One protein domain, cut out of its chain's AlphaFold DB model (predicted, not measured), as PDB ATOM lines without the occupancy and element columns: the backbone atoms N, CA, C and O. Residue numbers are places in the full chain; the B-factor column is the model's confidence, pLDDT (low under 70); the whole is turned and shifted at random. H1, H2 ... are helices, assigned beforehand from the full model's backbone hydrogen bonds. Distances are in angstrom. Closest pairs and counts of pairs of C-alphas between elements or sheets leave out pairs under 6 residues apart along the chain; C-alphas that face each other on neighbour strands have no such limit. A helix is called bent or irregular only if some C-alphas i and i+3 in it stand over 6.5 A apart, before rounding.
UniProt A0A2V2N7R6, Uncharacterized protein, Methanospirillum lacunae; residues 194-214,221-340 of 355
ATOM      1  N   THR A 194     119.992  61.360  76.904       90.19
ATOM      2  CA  THR A 194     118.624  60.919  77.212       90.19
ATOM      3  C   THR A 194     118.048  61.625  78.440       90.19
ATOM      4  O   THR A 194     116.902  62.059  78.405       90.19
ATOM      5  N   ASP A 195     118.846  61.820  79.495       90.75
ATOM      6  CA  ASP A 195     118.404  62.518  80.712       90.75
ATOM      7  C   ASP A 195     118.086  63.997  80.460       90.75
ATOM      8  O   ASP A 195     117.166  64.550  81.066       90.75
ATOM      9  N   GLU A 196     118.823  64.637  79.546       86.44
ATOM     10  CA  GLU A 196     118.561  66.018  79.138       86.44
ATOM     11  C   GLU A 196     117.230  66.099  78.387       86.44
ATOM     12  O   GLU A 196     116.409  66.950  78.713       86.44
ATOM     13  N   ILE A 197     116.978  65.166  77.459       86.88
ATOM     14  CA  ILE A 197     115.692  65.079  76.756       86.88
ATOM     15  C   ILE A 197     114.559  64.856  77.751       86.88
ATOM     16  O   ILE A 197     113.611  65.637  77.744       86.88
ATOM     17  N   ASN A 198     114.676  63.853  78.627       91.50
ATOM     18  CA  ASN A 198     113.668  63.539  79.640       91.50
ATOM     19  C   ASN A 198     113.359  64.762  80.505       91.50
ATOM     20  O   ASN A 198     112.199  65.123  80.649       91.50
ATOM     21  N   THR A 199     114.388  65.448  81.006       91.00
ATOM     22  CA  THR A 199     114.218  66.647  81.839       91.00
ATOM     23  C   THR A 199     113.562  67.791  81.069       91.00
ATOM     24  O   THR A 199     112.710  68.493  81.611       91.00
ATOM     25  N   THR A 200     113.973  68.031  79.821       86.38
ATOM     26  CA  THR A 200     113.410  69.109  79.004       86.38
ATOM     27  C   THR A 200     111.947  68.842  78.678       86.38
ATOM     28  O   THR A 200     111.129  69.738  78.866       86.38
ATOM     29  N   ILE A 201     111.604  67.635  78.220       91.50
ATOM     30  CA  ILE A 201     110.223  67.323  77.850       91.50
ATOM     31  C   ILE A 201     109.319  67.196  79.078       91.50
ATOM     32  O   ILE A 201     108.187  67.665  79.023       91.50
ATOM     33  N   SER A 202     109.806  66.637  80.194       91.94
ATOM     34  CA  SER A 202     109.013  66.522  81.421       91.94
ATOM     35  C   SER A 202     108.662  67.901  81.965       91.94
ATOM     36  O   SER A 202     107.499  68.152  82.242       91.94
ATOM     37  N   ARG A 203     109.635  68.824  82.025       88.69
ATOM     38  CA  ARG A 203     109.381  70.215  82.424       88.69
ATOM     39  C   ARG A 203     108.467  70.926  81.448       88.69
ATOM     40  O   ARG A 203     107.570  71.632  81.873       88.69
ATOM     41  N   TRP A 204     108.665  70.728  80.145       89.44
ATOM     42  CA  TRP A 204     107.783  71.332  79.153       89.44
ATOM     43  C   TRP A 204     106.336  70.867  79.366       89.44
ATOM     44  O   TRP A 204     105.438  71.697  79.410       89.44
ATOM     45  N   ILE A 205     106.105  69.568  79.570       90.56
ATOM     46  CA  ILE A 205     104.777  69.008  79.850       90.56
ATOM     47  C   ILE A 205     104.224  69.508  81.189       90.56
ATOM     48  O   ILE A 205     103.070  69.924  81.243       90.56
ATOM     49  N   GLU A 206     105.034  69.517  82.244       87.31
ATOM     50  CA  GLU A 206     104.645  70.032  83.557       87.31
ATOM     51  C   GLU A 206     104.200  71.495  83.445       87.31
ATOM     52  O   GLU A 206     103.071  71.827  83.788       87.31
ATOM     53  N   ASP A 207     105.039  72.350  82.861       83.56
ATOM     54  CA  ASP A 207     104.815  73.791  82.756       83.56
ATOM     55  C   ASP A 207     103.664  74.149  81.808       83.56
ATOM     56  O   ASP A 207     103.001  75.162  82.025       83.56
ATOM     57  N   ASN A 208     103.411  73.349  80.768       83.44
ATOM     58  CA  ASN A 208     102.474  73.712  79.701       83.44
ATOM     59  C   ASN A 208     101.162  72.934  79.724       83.44
ATOM     60  O   ASN A 208     100.166  73.438  79.225       83.44
ATOM     61  N   ILE A 209     101.147  71.711  80.245       86.88
ATOM     62  CA  ILE A 209      99.975  70.828  80.215       86.88
ATOM     63  C   ILE A 209      99.454  70.626  81.632       86.88
ATOM     64  O   ILE A 209      98.284  70.886  81.903       86.88
ATOM     65  N   GLU A 210     100.317  70.171  82.539       82.31
ATOM     66  CA  GLU A 210      99.902  69.739  83.880       82.31
ATOM     67  C   GLU A 210      99.704  70.920  84.843       82.31
ATOM     68  O   GLU A 210      98.861  70.853  85.738       82.31
ATOM     69  N   SER A 211     100.421  72.029  84.632       73.88
ATOM     70  CA  SER A 211     100.288  73.266  85.411       73.88
ATOM     71  C   SER A 211      98.963  73.992  85.169       73.88
ATOM     72  O   SER A 211      98.606  74.882  85.945       73.88
ATOM     73  N   ILE A 212      98.224  73.636  84.108       70.75
ATOM     74  CA  ILE A 212      96.940  74.252  83.781       70.75
ATOM     75  C   ILE A 212      95.926  73.834  84.860       70.75
ATOM     76  O   ILE A 212      95.526  72.670  84.923       70.75
ATOM     77  N   PRO A 213      95.478  74.760  85.733       56.03
ATOM     78  CA  PRO A 213      94.691  74.395  86.902       56.03
ATOM     79  C   PRO A 213      93.329  73.803  86.517       56.03
ATOM     80  O   PRO A 213      92.566  74.384  85.746       56.03
ATOM     81  N   LEU A 214      92.990  72.664  87.130       52.59
ATOM     82  CA  LEU A 214      91.701  71.976  86.966       52.59
ATOM     83  C   LEU A 214      90.554  72.579  87.809       52.59
ATOM     84  O   LEU A 214      89.415  72.133  87.673       52.59
ATOM     85  N   ASP A 221      84.872  76.224  81.786       53.44
ATOM     86  CA  ASP A 221      85.473  74.917  81.482       53.44
ATOM     87  C   ASP A 221      85.671  74.665  79.966       53.44
ATOM     88  O   ASP A 221      86.434  73.775  79.607       53.44
ATOM     89  N   GLU A 222      85.073  75.496  79.104       54.25
ATOM     90  CA  GLU A 222      85.182  75.485  77.638       54.25
ATOM     91  C   GLU A 222      86.523  76.059  77.111       54.25
ATOM     92  O   GLU A 222      87.029  75.613  76.095       54.25
ATOM     93  N   SER A 223      87.222  76.946  77.834       59.41
ATOM     94  CA  SER A 223      88.377  77.691  77.278       59.41
ATOM     95  C   SER A 223      89.771  77.109  77.571       59.41
ATOM     96  O   SER A 223      90.796  77.754  77.326       59.41
ATOM     97  N   LYS A 224      89.881  75.899  78.132       65.12
ATOM     98  CA  LYS A 224      91.189  75.365  78.576       65.12
ATOM     99  C   LYS A 224      92.161  75.134  77.415       65.12
ATOM    100  O   LYS A 224      93.308  75.581  77.498       65.12
ATOM    101  N   GLY A 225      91.715  74.500  76.329       71.00
ATOM    102  CA  GLY A 225      92.535  74.347  75.123       71.00
ATOM    103  C   GLY A 225      92.819  75.674  74.434       71.00
ATOM    104  O   GLY A 225      93.921  75.856  73.923       71.00
ATOM    105  N   TYR A 226      91.878  76.624  74.493       76.12
ATOM    106  CA  TYR A 226      92.073  77.979  73.978       76.12
ATOM    107  C   TYR A 226      93.322  78.630  74.590       76.12
ATOM    108  O   TYR A 226      94.225  79.057  73.870       76.12
ATOM    109  N   TYR A 227      93.408  78.666  75.924       74.94
ATOM    110  CA  TYR A 227      94.546  79.276  76.618       74.94
ATOM    111  C   TYR A 227      95.855  78.528  76.382       74.94
ATOM    112  O   TYR A 227      96.890  79.168  76.201       74.94
ATOM    113  N   PHE A 228      95.814  77.195  76.360       81.25
ATOM    114  CA  PHE A 228      96.988  76.377  76.074       81.25
ATOM    115  C   PHE A 228      97.564  76.695  74.690       81.25
ATOM    116  O   PHE A 228      98.716  77.101  74.579       81.25
ATOM    117  N   ILE A 229      96.748  76.595  73.637       81.94
ATOM    118  CA  ILE A 229      97.179  76.777  72.242       81.94
ATOM    119  C   ILE A 229      97.633  78.217  71.966       81.94
ATOM    120  O   ILE A 229      98.472  78.456  71.092       81.94
ATOM    121  N   MET A 230      97.110  79.185  72.718       77.88
ATOM    122  CA  MET A 230      97.504  80.589  72.612       77.88
ATOM    123  C   MET A 230      98.723  80.973  73.456       77.88
ATOM    124  O   MET A 230      99.273  82.053  73.242       77.88
ATOM    125  N   GLY A 231      99.168  80.106  74.367       74.25
ATOM    126  CA  GLY A 231     100.273  80.377  75.281       74.25
ATOM    127  C   GLY A 231     101.615  80.623  74.580       74.25
ATOM    128  O   GLY A 231     101.952  80.000  73.566       74.25
ATOM    129  N   ASP A 232     102.420  81.515  75.162       68.62
ATOM    130  CA  ASP A 232     103.767  81.837  74.671       68.62
ATOM    131  C   ASP A 232     104.681  80.608  74.661       68.62
ATOM    132  O   ASP A 232     105.507  80.447  73.765       68.62
ATOM    133  N   ASP A 233     104.520  79.692  75.606       69.94
ATOM    134  CA  ASP A 233     105.368  78.508  75.700       69.94
ATOM    135  C   ASP A 233     105.013  77.424  74.659       69.94
ATOM    136  O   ASP A 233     105.902  76.715  74.177       69.94
ATOM    137  N   VAL A 234     103.770  77.397  74.158       72.25
ATOM    138  CA  VAL A 234     103.396  76.607  72.970       72.25
ATOM    139  C   VAL A 234     104.036  77.176  71.700       72.25
ATOM    140  O   VAL A 234     104.470  76.415  70.835       72.25
ATOM    141  N   SER A 235     104.215  78.500  71.603       67.94
ATOM    142  CA  SER A 235     104.994  79.093  70.498       67.94
ATOM    143  C   SER A 235     106.455  78.616  70.489       67.94
ATOM    144  O   SER A 235     107.084  78.512  69.431       67.94
ATOM    145  N   ARG A 236     106.987  78.248  71.664       68.19
ATOM    146  CA  ARG A 236     108.343  77.713  71.821       68.19
ATOM    147  C   ARG A 236     108.449  76.228  71.488       68.19
ATOM    148  O   ARG A 236     109.577  75.779  71.284       68.19
ATOM    149  N   ALA A 237     107.345  75.486  71.342       69.19
ATOM    150  CA  ALA A 237     107.359  74.050  71.029       69.19
ATOM    151  C   ALA A 237     108.235  73.724  69.806       69.19
ATOM    152  O   ALA A 237     109.060  72.813  69.857       69.19
ATOM    153  N   LYS A 238     108.161  74.554  68.755       63.56
ATOM    154  CA  LYS A 238     109.010  74.443  67.556       63.56
ATOM    155  C   LYS A 238     110.504  74.566  67.876       63.56
ATOM    156  O   LYS A 238     111.312  73.811  67.347       63.56
ATOM    157  N   SER A 239     110.883  75.501  68.746       62.41
ATOM    158  CA  SER A 239     112.282  75.685  69.160       62.41
ATOM    159  C   SER A 239     112.777  74.570  70.088       62.41
ATOM    160  O   SER A 239     113.919  74.129  69.953       62.41
ATOM    161  N   THR A 240     111.909  74.065  70.971       64.00
ATOM    162  CA  THR A 240     112.191  72.914  71.837       64.00
ATOM    163  C   THR A 240     112.462  71.673  70.992       64.00
ATOM    164  O   THR A 240     113.512  71.059  71.145       64.00
ATOM    165  N   TYR A 241     111.589  71.373  70.028       68.25
ATOM    166  CA  TYR A 241     111.763  70.292  69.054       68.25
ATOM    167  C   TYR A 241     113.127  70.358  68.338       68.25
ATOM    168  O   TYR A 241     113.896  69.395  68.335       68.25
ATOM    169  N   VAL A 242     113.492  71.525  67.792       61.53
ATOM    170  CA  VAL A 242     114.782  71.713  67.101       61.53
ATOM    171  C   VAL A 242     115.976  71.472  68.034       61.53
ATOM    172  O   VAL A 242     116.999  70.934  67.616       61.53
ATOM    173  N   SER A 243     115.861  71.846  69.309       63.75
ATOM    174  CA  SER A 243     116.907  71.576  70.298       63.75
ATOM    175  C   SER A 243     117.072  70.073  70.563       63.75
ATOM    176  O   SER A 243     118.206  69.582  70.618       63.75
ATOM    177  N   LEU A 244     115.962  69.337  70.688       67.44
ATOM    178  CA  LEU A 244     115.951  67.916  71.049       67.44
ATOM    179  C   LEU A 244     116.456  67.011  69.920       67.44
ATOM    180  O   LEU A 244     117.355  66.210  70.164       67.44
ATOM    181  N   THR A 245     116.017  67.228  68.678       63.94
ATOM    182  CA  THR A 245     116.472  66.460  67.493       63.94
ATOM    183  C   THR A 245     117.999  66.397  67.324       63.94
ATOM    184  O   THR A 245     118.545  65.443  66.758       63.94
ATOM    185  N   SER A 246     118.725  67.402  67.829       63.97
ATOM    186  CA  SER A 246     120.190  67.494  67.757       63.97
ATOM    187  C   SER A 246     120.941  66.623  68.780       63.97
ATOM    188  O   SER A 246     122.169  66.464  68.690       63.97
ATOM    189  N   LYS A 247     120.230  66.066  69.765       73.69
ATOM    190  CA  LYS A 247     120.805  65.349  70.908       73.69
ATOM    191  C   LYS A 247     121.251  63.942  70.522       73.69
ATOM    192  O   LYS A 247     120.637  63.270  69.697       73.69
ATOM    193  N   ASN A 248     122.349  63.481  71.121       74.81
ATOM    194  CA  ASN A 248     122.804  62.102  70.948       74.81
ATOM    195  C   ASN A 248     122.011  61.170  71.871       74.81
ATOM    196  O   ASN A 248     122.131  61.278  73.089       74.81
ATOM    197  N   VAL A 249     121.234  60.248  71.310       79.38
ATOM    198  CA  VAL A 249     120.422  59.278  72.066       79.38
ATOM    199  C   VAL A 249     120.817  57.851  71.702       79.38
ATOM    200  O   VAL A 249     121.314  57.626  70.597       79.38
ATOM    201  N   PRO A 250     120.629  56.878  72.604       85.31
ATOM    202  CA  PRO A 250     120.872  55.483  72.283       85.31
ATOM    203  C   PRO A 250     119.773  54.947  71.351       85.31
ATOM    204  O   PRO A 250     118.677  55.508  71.265       85.31
ATOM    205  N   ALA A 251     120.069  53.869  70.623       77.62
ATOM    206  CA  ALA A 251     119.188  53.351  69.573       77.62
ATOM    207  C   ALA A 251     117.814  52.922  70.113       77.62
ATOM    208  O   ALA A 251     116.796  53.171  69.477       77.62
ATOM    209  N   GLU A 252     117.780  52.348  71.313       85.19
ATOM    210  CA  GLU A 252     116.568  51.934  72.019       85.19
ATOM    211  C   GLU A 252     115.664  53.102  72.447       85.19
ATOM    212  O   GLU A 252     114.480  52.895  72.698       85.19
ATOM    213  N   PHE A 253     116.190  54.330  72.512       87.81
ATOM    214  CA  PHE A 253     115.414  55.525  72.852       87.81
ATOM    215  C   PHE A 253     114.974  56.321  71.615       87.81
ATOM    216  O   PHE A 253     114.123  57.200  71.720       87.81
ATOM    217  N   LEU A 254     115.519  56.008  70.436       77.38
ATOM    218  CA  LEU A 254     115.323  56.782  69.209       77.38
ATOM    219  C   LEU A 254     113.846  56.903  68.809       77.38
ATOM    220  O   LEU A 254     113.392  57.977  68.432       77.38
ATOM    221  N   GLU A 255     113.086  55.818  68.933       80.00
ATOM    222  CA  GLU A 255     111.648  55.819  68.656       80.00
ATOM    223  C   GLU A 255     110.889  56.741  69.621       80.00
ATOM    224  O   GLU A 255     110.077  57.560  69.194       80.00
ATOM    225  N   THR A 256     111.203  56.669  70.917       89.81
ATOM    226  CA  THR A 256     110.618  57.548  71.943       89.81
ATOM    227  C   THR A 256     110.936  59.013  71.644       89.81
ATOM    228  O   THR A 256     110.043  59.855  71.685       89.81
ATOM    229  N   ALA A 257     112.185  59.310  71.277       81.69
ATOM    230  CA  ALA A 257     112.616  60.651  70.904       81.69
ATOM    231  C   ALA A 257     111.873  61.177  69.663       81.69
ATOM    232  O   ALA A 257     111.388  62.304  69.671       81.69
ATOM    233  N   ASN A 258     111.674  60.336  68.646       75.25
ATOM    234  CA  ASN A 258     110.905  60.710  67.461       75.25
ATOM    235  C   ASN A 258     109.427  61.016  67.783       75.25
ATOM    236  O   ASN A 258     108.857  61.929  67.191       75.25
ATOM    237  N   TYR A 259     108.797  60.297  68.722       84.19
ATOM    238  CA  TYR A 259     107.431  60.612  69.168       84.19
ATOM    239  C   TYR A 259     107.357  61.897  70.009       84.19
ATOM    240  O   TYR A 259     106.381  62.637  69.887       84.19
ATOM    241  N   ILE A 260     108.382  62.198  70.816       87.44
ATOM    242  CA  ILE A 260     108.506  63.488  71.522       87.44
ATOM    243  C   ILE A 260     108.584  64.637  70.512       87.44
ATOM    244  O   ILE A 260     107.882  65.642  70.641       87.44
ATOM    245  N   ASP A 261     109.407  64.469  69.482       74.81
ATOM    246  CA  ASP A 261     109.557  65.446  68.413       74.81
ATOM    247  C   ASP A 261     108.241  65.644  67.651       74.81
ATOM    248  O   ASP A 261     107.806  66.781  67.455       74.81
ATOM    249  N   ALA A 262     107.575  64.548  67.267       74.62
ATOM    250  CA  ALA A 262     106.275  64.580  66.599       74.62
ATOM    251  C   ALA A 262     105.221  65.318  67.431       74.62
ATOM    252  O   ALA A 262     104.502  66.164  66.905       74.62
ATOM    253  N   PHE A 263     105.175  65.070  68.739       88.69
ATOM    254  CA  PHE A 263     104.285  65.779  69.651       88.69
ATOM    255  C   PHE A 263     104.506  67.298  69.632       88.69
ATOM    256  O   PHE A 263     103.565  68.057  69.399       88.69
ATOM    257  N   LEU A 264     105.749  67.751  69.821       81.31
ATOM    258  CA  LEU A 264     106.085  69.179  69.817       81.31
ATOM    259  C   LEU A 264     105.812  69.832  68.453       81.31
ATOM    260  O   LEU A 264     105.362  70.978  68.385       81.31
ATOM    261  N   TYR A 265     106.047  69.091  67.369       77.38
ATOM    262  CA  TYR A 265     105.713  69.509  66.014       77.38
ATOM    263  C   TYR A 265     104.210  69.737  65.851       77.38
ATOM    264  O   TYR A 265     103.801  70.840  65.486       77.38
ATOM    265  N   TYR A 266     103.385  68.742  66.166       78.56
ATOM    266  CA  TYR A 266     101.940  68.835  65.986       78.56
ATOM    267  C   TYR A 266     101.320  69.932  66.840       78.56
ATOM    268  O   TYR A 266     100.479  70.680  66.353       78.56
ATOM    269  N   ILE A 267     101.790  70.100  68.078       84.00
ATOM    270  CA  ILE A 267     101.371  71.211  68.935       84.00
ATOM    271  C   ILE A 267     101.714  72.568  68.304       84.00
ATOM    272  O   ILE A 267     100.893  73.487  68.331       84.00
ATOM    273  N   SER A 268     102.890  72.698  67.682       76.12
ATOM    274  CA  SER A 268     103.262  73.934  66.984       76.12
ATOM    275  C   SER A 268     102.374  74.212  65.765       76.12
ATOM    276  O   SER A 268     101.962  75.353  65.565       76.12
ATOM    277  N   GLN A 269     102.024  73.176  64.994       75.19
ATOM    278  CA  GLN A 269     101.139  73.291  63.832       75.19
ATOM    279  C   GLN A 269      99.707  73.618  64.248       75.19
ATOM    280  O   GLN A 269      99.091  74.525  63.690       75.19
ATOM    281  N   ALA A 270      99.200  72.950  65.287       80.38
ATOM    282  CA  ALA A 270      97.904  73.257  65.873       80.38
ATOM    283  C   ALA A 270      97.822  74.741  66.252       80.38
ATOM    284  O   ALA A 270      96.864  75.413  65.877       80.38
ATOM    285  N   ARG A 271      98.858  75.286  66.901       83.50
ATOM    286  CA  ARG A 271      98.932  76.711  67.240       83.50
ATOM    287  C   ARG A 271      98.908  77.634  66.026       83.50
ATOM    288  O   ARG A 271      98.179  78.624  66.032       83.50
ATOM    289  N   GLU A 272      99.717  77.342  65.017       77.81
ATOM    290  CA  GLU A 272      99.823  78.162  63.810       77.81
ATOM    291  C   GLU A 272      98.476  78.263  63.084       77.81
ATOM    292  O   GLU A 272      97.961  79.363  62.874       77.81
ATOM    293  N   TYR A 273      97.832  77.122  62.829       77.88
ATOM    294  CA  TYR A 273      96.502  77.099  62.225       77.88
ATOM    295  C   TYR A 273      95.429  77.711  63.132       77.88
ATOM    296  O   TYR A 273      94.503  78.343  62.631       77.88
ATOM    297  N   TYR A 274      95.560  77.604  64.457       84.94
ATOM    298  CA  TYR A 274      94.621  78.254  65.371       84.94
ATOM    299  C   TYR A 274      94.716  79.783  65.298       84.94
ATOM    300  O   TYR A 274      93.692  80.460  65.274       84.94
ATOM    301  N   ASN A 275      95.924  80.342  65.191       81.06
ATOM    302  CA  ASN A 275      96.103  81.781  64.978       81.06
ATOM    303  C   ASN A 275      95.499  82.236  63.639       81.06
ATOM    304  O   ASN A 275      94.896  83.311  63.581       81.06
ATOM    305  N   ASN A 276      95.608  81.419  62.586       75.50
ATOM    306  CA  ASN A 276      94.963  81.702  61.299       75.50
ATOM    307  C   ASN A 276      93.438  81.699  61.441       75.50
ATOM    308  O   ASN A 276      92.782  82.624  60.979       75.50
ATOM    309  N   TYR A 277      92.885  80.728  62.172       82.50
ATOM    310  CA  TYR A 277      91.467  80.688  62.520       82.50
ATOM    311  C   TYR A 277      91.014  81.943  63.274       82.50
ATOM    312  O   TYR A 277      90.031  82.557  62.870       82.50
ATOM    313  N   LEU A 278      91.736  82.373  64.313       81.62
ATOM    314  CA  LEU A 278      91.418  83.615  65.027       81.62
ATOM    315  C   LEU A 278      91.432  84.820  64.090       81.62
ATOM    316  O   LEU A 278      90.523  85.650  64.136       81.62
ATOM    317  N   THR A 279      92.450  84.902  63.235       77.06
ATOM    318  CA  THR A 279      92.601  85.989  62.267       77.06
ATOM    319  C   THR A 279      91.431  86.016  61.290       77.06
ATOM    320  O   THR A 279      90.797  87.054  61.142       77.06
ATOM    321  N   GLU A 280      91.095  84.892  60.660       74.00
ATOM    322  CA  GLU A 280      89.983  84.805  59.707       74.00
ATOM    323  C   GLU A 280      88.631  85.060  60.375       74.00
ATOM    324  O   GLU A 280      87.791  85.770  59.834       74.00
ATOM    325  N   ARG A 281      88.423  84.528  61.580       76.38
ATOM    326  CA  ARG A 281      87.134  84.594  62.264       76.38
ATOM    327  C   ARG A 281      86.806  85.966  62.834       76.38
ATOM    328  O   ARG A 281      85.634  86.324  62.901       76.38
ATOM    329  N   THR A 282      87.816  86.719  63.266       74.31
ATOM    330  CA  THR A 282      87.631  88.030  63.918       74.31
ATOM    331  C   THR A 282      87.813  89.218  62.973       74.31
ATOM    332  O   THR A 282      87.434  90.338  63.322       74.31
ATOM    333  N   ASN A 283      88.370  89.008  61.778       72.00
ATOM    334  CA  ASN A 283      88.644  90.084  60.835       72.00
ATOM    335  C   ASN A 283      87.401  90.465  60.012       72.00
ATOM    336  O   ASN A 283      86.822  89.637  59.315       72.00
ATOM    337  N   ILE A 284      87.054  91.756  60.039       54.69
ATOM    338  CA  ILE A 284      85.878  92.365  59.386       54.69
ATOM    339  C   ILE A 284      85.865  92.143  57.863       54.69
ATOM    340  O   ILE A 284      84.811  92.164  57.233       54.69
ATOM    341  N   VAL A 285      87.044  91.948  57.265       53.81
ATOM    342  CA  VAL A 285      87.225  91.824  55.809       53.81
ATOM    343  C   VAL A 285      87.477  90.383  55.353       53.81
ATOM    344  O   VAL A 285      87.756  90.154  54.177       53.81
ATOM    345  N   SER A 286      87.417  89.409  56.266       51.09
ATOM    346  CA  SER A 286      87.604  88.001  55.917       51.09
ATOM    347  C   SER A 286      86.392  87.465  55.152       51.09
ATOM    348  O   SER A 286      85.250  87.643  55.568       51.09
ATOM    349  N   ALA A 287      86.640  86.774  54.036       57.81
ATOM    350  CA  ALA A 287      85.603  86.083  53.265       57.81
ATOM    351  C   ALA A 287      85.225  84.709  53.858       57.81
ATOM    352  O   ALA A 287      84.334  84.037  53.339       57.81
ATOM    353  N   THR A 288      85.912  84.274  54.919       66.38
ATOM    354  CA  THR A 288      85.746  82.968  55.569       66.38
ATOM    355  C   THR A 288      85.451  83.138  57.060       66.38
ATOM    356  O   THR A 288      85.836  84.125  57.682       66.38
ATOM    357  N   ASP A 289      84.790  82.148  57.659       68.50
ATOM    358  CA  ASP A 289      84.492  82.079  59.099       68.50
ATOM    359  C   ASP A 289      85.604  81.394  59.922       68.50
ATOM    360  O   ASP A 289      85.415  81.087  61.107       68.50
ATOM    361  N   GLY A 290      86.748  81.122  59.281       70.00
ATOM    362  CA  GLY A 290      87.889  80.411  59.854       70.00
ATOM    363  C   GLY A 290      87.720  78.890  59.965       70.00
ATOM    364  O   GLY A 290      88.540  78.239  60.612       70.00
ATOM    365  N   ARG A 291      86.686  78.274  59.370       77.44
ATOM    366  CA  ARG A 291      86.424  76.831  59.547       77.44
ATOM    367  C   ARG A 291      87.564  75.923  59.094       77.44
ATOM    368  O   ARG A 291      87.909  74.977  59.794       77.44
ATOM    369  N   VAL A 292      88.173  76.226  57.951       70.06
ATOM    370  CA  VAL A 292      89.275  75.431  57.390       70.06
ATOM    371  C   VAL A 292      90.512  75.436  58.302       70.06
ATOM    372  O   VAL A 292      90.972  74.349  58.665       70.06
ATOM    373  N   PRO A 293      91.061  76.595  58.719       67.25
ATOM    374  CA  PRO A 293      92.175  76.602  59.662       67.25
ATOM    375  C   PRO A 293      91.799  76.028  61.037       67.25
ATOM    376  O   PRO A 293      92.643  75.386  61.659       67.25
ATOM    377  N   TYR A 294      90.546  76.157  61.493       82.69
ATOM    378  CA  TYR A 294      90.086  75.495  62.720       82.69
ATOM    379  C   TYR A 294      90.167  73.965  62.619       82.69
ATOM    380  O   TYR A 294      90.780  73.325  63.472       82.69
ATOM    381  N   ASP A 295      89.602  73.373  61.562       76.25
ATOM    382  CA  ASP A 295      89.585  71.918  61.372       76.25
ATOM    383  C   ASP A 295      91.012  71.361  61.189       76.25
ATOM    384  O   ASP A 295      91.344  70.302  61.737       76.25
ATOM    385  N   LYS A 296      91.893  72.097  60.486       72.44
ATOM    386  CA  LYS A 296      93.330  71.768  60.378       72.44
ATOM    387  C   LYS A 296      94.013  71.824  61.752       72.44
ATOM    388  O   LYS A 296      94.689  70.870  62.134       72.44
ATOM    389  N   SER A 297      93.802  72.899  62.516       79.94
ATOM    390  CA  SER A 297      94.358  73.065  63.866       79.94
ATOM    391  C   SER A 297      93.940  71.928  64.802       79.94
ATOM    392  O   SER A 297      94.796  71.299  65.428       79.94
ATOM    393  N   LYS A 298      92.641  71.610  64.827       85.62
ATOM    394  CA  LYS A 298      92.079  70.519  65.626       85.62
ATOM    395  C   LYS A 298      92.689  69.171  65.258       85.62
ATOM    396  O   LYS A 298      93.084  68.419  66.141       85.62
ATOM    397  N   SER A 299      92.823  68.892  63.962       75.38
ATOM    398  CA  SER A 299      93.392  67.627  63.488       75.38
ATOM    399  C   SER A 299      94.847  67.450  63.945       75.38
ATOM    400  O   SER A 299      95.213  66.380  64.422       75.38
ATOM    401  N   TYR A 300      95.676  68.498  63.870       77.94
ATOM    402  CA  TYR A 300      97.041  68.444  64.411       77.94
ATOM    403  C   TYR A 300      97.060  68.288  65.931       77.94
ATOM    404  O   TYR A 300      97.878  67.552  66.473       77.94
ATOM    405  N   TYR A 301      96.143  68.947  66.630       85.06
ATOM    406  CA  TYR A 301      96.037  68.830  68.076       85.06
ATOM    407  C   TYR A 301      95.688  67.403  68.526       85.06
ATOM    408  O   TYR A 301      96.276  66.880  69.469       85.06
ATOM    409  N   GLU A 302      94.785  66.733  67.811       85.31
ATOM    410  CA  GLU A 302      94.445  65.327  68.047       85.31
ATOM    411  C   GLU A 302      95.653  64.405  67.803       85.31
ATOM    412  O   GLU A 302      95.948  63.544  68.635       85.31
ATOM    413  N   GLU A 303      96.425  64.631  66.736       79.44
ATOM    414  CA  GLU A 303      97.660  63.873  66.483       79.44
ATOM    415  C   GLU A 303      98.740  64.110  67.545       79.44
ATOM    416  O   GLU A 303      99.477  63.186  67.898       79.44
ATOM    417  N   ALA A 304      98.814  65.312  68.125       87.00
ATOM    418  CA  ALA A 304      99.677  65.561  69.274       87.00
ATOM    419  C   ALA A 304      99.302  64.659  70.459       87.00
ATOM    420  O   ALA A 304     100.180  64.062  71.083       87.00
ATOM    421  N   GLN A 305      98.010  64.487  70.754       93.00
ATOM    422  CA  GLN A 305      97.576  63.572  71.815       93.00
ATOM    423  C   GLN A 305      97.973  62.122  71.510       93.00
ATOM    424  O   GLN A 305      98.388  61.396  72.420       93.00
ATOM    425  N   VAL A 306      97.865  61.692  70.250       85.94
ATOM    426  CA  VAL A 306      98.310  60.355  69.835       85.94
ATOM    427  C   VAL A 306      99.814  60.203  70.062       85.94
ATOM    428  O   VAL A 306     100.226  59.252  70.723       85.94
ATOM    429  N   ALA A 307     100.629  61.164  69.619       86.00
ATOM    430  CA  ALA A 307     102.075  61.147  69.831       86.00
ATOM    431  C   ALA A 307     102.450  61.123  71.326       86.00
ATOM    432  O   ALA A 307     103.285  60.315  71.730       86.00
ATOM    433  N   LEU A 308     101.784  61.926  72.166       93.75
ATOM    434  CA  LEU A 308     101.975  61.932  73.622       93.75
ATOM    435  C   LEU A 308     101.743  60.546  74.241       93.75
ATOM    436  O   LEU A 308     102.544  60.082  75.056       93.75
ATOM    437  N   ASN A 309     100.687  59.848  73.820       93.31
ATOM    438  CA  ASN A 309     100.378  58.504  74.314       93.31
ATOM    439  C   ASN A 309     101.477  57.480  73.985       93.31
ATOM    440  O   ASN A 309     101.628  56.501  74.713       93.31
ATOM    441  N   MET A 310     102.261  57.705  72.927       90.88
ATOM    442  CA  MET A 310     103.312  56.779  72.490       90.88
ATOM    443  C   MET A 310     104.601  56.871  73.319       90.88
ATOM    444  O   MET A 310     105.404  55.926  73.301       90.88
ATOM    445  N   PHE A 311     104.805  57.970  74.059       92.44
ATOM    446  CA  PHE A 311     106.023  58.185  74.848       92.44
ATOM    447  C   PHE A 311     105.812  58.496  76.333       92.44
ATOM    448  O   PHE A 311     106.760  58.311  77.094       92.44
ATOM    449  N   ARG A 312     104.633  58.951  76.782       93.12
ATOM    450  CA  ARG A 312     104.443  59.433  78.169       93.12
ATOM    451  C   ARG A 312     104.844  58.421  79.249       93.12
ATOM    452  O   ARG A 312     105.446  58.807  80.240       93.12
ATOM    453  N   ASP A 313     104.615  57.128  79.014       91.62
ATOM    454  CA  ASP A 313     104.969  56.053  79.957       91.62
ATOM    455  C   ASP A 313     106.456  55.656  79.896       91.62
ATOM    456  O   ASP A 313     106.946  54.889  80.725       91.62
ATOM    457  N   LYS A 314     107.179  56.151  78.886       91.50
ATOM    458  CA  LYS A 314     108.591  55.844  78.608       91.50
ATOM    459  C   LYS A 314     109.534  56.959  79.069       91.50
ATOM    460  O   LYS A 314     110.745  56.750  79.106       91.50
ATOM    461  N   VAL A 315     109.000  58.133  79.409       91.44
ATOM    462  CA  VAL A 315     109.768  59.312  79.815       91.44
ATOM    463  C   VAL A 315     109.653  59.521  81.319       91.44
ATOM    464  O   VAL A 315     108.566  59.693  81.866       91.44
ATOM    465  N   ALA A 316     110.797  59.554  82.000       85.75
ATOM    466  CA  ALA A 316     110.834  59.827  83.430       85.75
ATOM    467  C   ALA A 316     110.320  61.245  83.736       85.75
ATOM    468  O   ALA A 316     110.791  62.217  83.153       85.75
ATOM    469  N   GLY A 317     109.385  61.355  84.683       81.94
ATOM    470  CA  GLY A 317     108.827  62.635  85.130       81.94
ATOM    471  C   GLY A 317     107.582  63.099  84.373       81.94
ATOM    472  O   GLY A 317     106.985  64.079  84.793       81.94
ATOM    473  N   VAL A 318     107.158  62.397  83.318       88.62
ATOM    474  CA  VAL A 318     105.844  62.608  82.694       88.62
ATOM    475  C   VAL A 318     104.841  61.658  83.338       88.62
ATOM    476  O   VAL A 318     105.122  60.470  83.503       88.62
ATOM    477  N   ASN A 319     103.671  62.160  83.733       85.69
ATOM    478  CA  ASN A 319     102.651  61.299  84.318       85.69
ATOM    479  C   ASN A 319     101.970  60.436  83.231       85.69
ATOM    480  O   ASN A 319     101.522  60.914  82.191       85.69
ATOM    481  N   SER A 320     101.849  59.132  83.495       84.88
ATOM    482  CA  SER A 320     101.160  58.164  82.625       84.88
ATOM    483  C   SER A 320      99.701  58.517  82.309       84.88
ATOM    484  O   SER A 320      99.141  58.064  81.313       84.88
ATOM    485  N   THR A 321      99.062  59.336  83.148       86.12
ATOM    486  CA  THR A 321      97.688  59.802  82.933       86.12
ATOM    487  C   THR A 321      97.618  61.154  82.229       86.12
ATOM    488  O   THR A 321      96.524  61.691  82.089       86.12
ATOM    489  N   THR A 322      98.749  61.733  81.819       88.94
ATOM    490  CA  THR A 322      98.783  63.065  81.211       88.94
ATOM    491  C   THR A 322      98.089  63.065  79.860       88.94
ATOM    492  O   THR A 322      98.347  62.226  78.989       88.94
ATOM    493  N   THR A 323      97.194  64.033  79.700       89.75
ATOM    494  CA  THR A 323      96.423  64.303  78.489       89.75
ATOM    495  C   THR A 323      96.496  65.790  78.190       89.75
ATOM    496  O   THR A 323      96.471  66.602  79.117       89.75
ATOM    497  N   ILE A 324      96.561  66.151  76.910       89.50
ATOM    498  CA  ILE A 324      96.443  67.552  76.511       89.50
ATOM    499  C   ILE A 324      95.030  68.069  76.853       89.50
ATOM    500  O   ILE A 324      94.088  67.269  76.883       89.50
ATOM    501  N   PRO A 325      94.864  69.371  77.155       86.81
ATOM    502  CA  PRO A 325      93.551  69.960  77.412       86.81
ATOM    503  C   PRO A 325      92.551  69.729  76.272       86.81
ATOM    504  O   PRO A 325      92.933  69.461  75.142       86.81
ATOM    505  N   GLU A 326      91.255  69.864  76.544       85.50
ATOM    506  CA  GLU A 326      90.242  69.766  75.487       85.50
ATOM    507  C   GLU A 326      90.388  70.921  74.488       85.50
ATOM    508  O   GLU A 326      90.534  72.074  74.895       85.50
ATOM    509  N   PHE A 327      90.372  70.604  73.191       86.88
ATOM    510  CA  PHE A 327      90.482  71.597  72.124       86.88
ATOM    511  C   PHE A 327      89.261  72.533  72.132       86.88
ATOM    512  O   PHE A 327      88.141  72.040  72.270       86.88
ATOM    513  N   PRO A 328      89.445  73.852  71.944       85.25
ATOM    514  CA  PRO A 328      88.346  74.814  72.002       85.25
ATOM    515  C   PRO A 328      87.270  74.542  70.945       85.25
ATOM    516  O   PRO A 328      87.566  74.137  69.812       85.25
ATOM    517  N   MET A 329      86.007  74.793  71.286       85.31
ATOM    518  CA  MET A 329      84.897  74.726  70.338       85.31
ATOM    519  C   MET A 329      84.995  75.841  69.290       85.31
ATOM    520  O   MET A 329      85.544  76.919  69.515       85.31
ATOM    521  N   PHE A 330      84.450  75.575  68.105       81.69
ATOM    522  CA  PHE A 330      84.515  76.495  66.968       81.69
ATOM    523  C   PHE A 330      83.807  77.835  67.212       81.69
ATOM    524  O   PHE A 330      84.119  78.839  66.588       81.69
ATOM    525  N   ASP A 331      82.804  77.871  68.071       79.00
ATOM    526  CA  ASP A 331      81.995  79.051  68.355       79.00
ATOM    527  C   ASP A 331      82.401  79.785  69.637       79.00
ATOM    528  O   ASP A 331      81.854  80.851  69.913       79.00
ATOM    529  N   GLU A 332      83.425  79.307  70.354       76.56
ATOM    530  CA  GLU A 332      84.010  80.025  71.500       76.56
ATOM    531  C   GLU A 332      84.642  81.360  71.104       76.56
ATOM    532  O   GLU A 332      84.691  82.298  71.902       76.56
ATOM    533  N   VAL A 333      85.130  81.461  69.866       76.50
ATOM    534  CA  VAL A 333      85.633  82.720  69.319       76.50
ATOM    535  C   VAL A 333      84.475  83.401  68.608       76.50
ATOM    536  O   VAL A 333      83.885  82.803  67.701       76.50
ATOM    537  N   PRO A 334      84.121  84.636  68.987       69.50
ATOM    538  CA  PRO A 334      83.043  85.344  68.326       69.50
ATOM    539  C   PRO A 334      83.426  85.648  66.879       69.50
ATOM    540  O   PRO A 334      84.580  85.954  66.568       69.50
ATOM    541  N   LEU A 335      82.429  85.583  66.003       69.75
ATOM    542  CA  LEU A 335      82.556  86.093  64.648       69.75
ATOM    543  C   LEU A 335      82.772  87.611  64.723       69.75
ATOM    544  O   LEU A 335      82.066  88.304  65.460       69.75
ATOM    545  N   GLY A 336      83.752  88.117  63.979       63.81
ATOM    546  CA  GLY A 336      83.974  89.549  63.835       63.81
ATOM    547  C   GLY A 336      82.769  90.254  63.195       63.81
ATOM    548  O   GLY A 336      81.901  89.595  62.613       63.81
ATOM    549  N   PRO A 337      82.707  91.595  63.283       63.25
ATOM    550  CA  PRO A 337      81.664  92.374  62.627       63.25
ATOM    551  C   PRO A 337      81.634  92.059  61.130       63.25
ATOM    552  O   PRO A 337      82.679  92.084  60.480       63.25
ATOM    553  N   GLN A 338      80.454  91.781  60.577       56.53
ATOM    554  CA  GLN A 338      80.304  91.524  59.144       56.53
ATOM    555  C   GLN A 338      79.710  92.741  58.445       56.53
ATOM    556  O   GLN A 338      78.785  93.373  58.956       56.53
ATOM    557  N   LEU A 339      80.243  93.062  57.269       54.53
ATOM    558  CA  LEU A 339      79.617  94.016  56.362       54.53
ATOM    559  C   LEU A 339      78.514  93.291  55.586       54.53
ATOM    560  O   LEU A 339      78.765  92.246  54.985       54.53
ATOM    561  N   ASP A 340      77.299  93.832  55.600       57.31
ATOM    562  CA  ASP A 340      76.251  93.367  54.694       57.31
ATOM    563  C   ASP A 340      76.561  93.752  53.233       57.31
ATOM    564  O   ASP A 340      77.531  94.452  52.921       57.31
TER     565      ASP A 340
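AT A GLANCE: This is residues 194 to 214 and 221 to 340 of the 355 residues of an uncharacterized protein of Methanospirillum lacunae (UniProt A0A2V2N7R6). A long helical hairpin of H5 and H6 makes the longest axis, and the smaller helices H4, H3 and H2 pack along H5, with H1 beside its first part. After H6, residues 315 to 340 form a long tail with no named element that runs back along the length of the hairpin toward its turn. The printed part has 141 residues with six named helices, H1 to H6 in order, and no named strand; the class is all helix. It is compact, with a radius of gyration of the C-alphas of 16.5 A, yet only just elongated, spanning 61 by 30 by 21 A.

IN THESE COORDINATES: H1, residues 194 to 210, begins at C-alpha 194 at (118.624, 60.919, 77.212) and is 21.7 A long. It is neither bent nor irregular, but only just: C-alphas 207 and 210 are 6.5 A apart. H2 is residues 224 to 230, H3 residues 232 to 235 and H4 residues 237 to 245. H5, residues 251 to 282, is the longest helix at 47.2 A and begins at C-alpha 251 at (119.188, 53.351, 69.573). H6, residues 291 to 314, is 36.0 A long and ends at C-alpha 314 at (108.591, 55.844, 78.608). H5 and H6 are irregular: C-alphas 252 and 255 are 7.1 A apart, and C-alphas 310 and 313 are 7.7 A apart. H6 has a kink of 27 degrees near residue 308.

HOW THE PARTS SIT: H5 is the hub, touching the five other helices. H5 and H6 touch as a hairpin, at a shallow tilt of 23 degrees, opposite ways; their closest C-alphas, of Ala 270 and Ser 297, are 4.1 A apart. H4 and H5 are also a hairpin, at a shallow tilt of 19 degrees, with the closest C-alphas, of Ala 237 and Leu 264, 5.2 A apart. H2 touches H5 about perpendicular, at 89 degrees, with the closest C-alphas, of Ile 229 and Arg 271, 5.3 A apart. H3 touches H5, with the closest C-alphas, of Ser 235 and Ser 268, 6.5 A apart. H1 only just touches H5, with 3 pairs of C-alphas within 8 A, the closest those of Ile 201 and Ile 260 at 7.6 A. H1 and H6 are near each other, while H4 and H6 are apart. In H1, H2 and H4 every O i to N i+4 pair is within hydrogen-bond range, in H5 26 of 28 and in H6 17 of 20; H3 is too short for such a pair.

THE WHOLE: The C-alphas farthest apart, of Pro 250 and Asp 340, are 61.1 A apart. Residues 215 to 220 are not printed, and C-alphas 214 and 221 are 8.8 A apart across this cut. Of the links that are printed whole, no link is long. The mean pLDDT of the printed part is 77.7, and 34 residues are under 70, among them 235 to 246, 284 to 289 and 334 to 340.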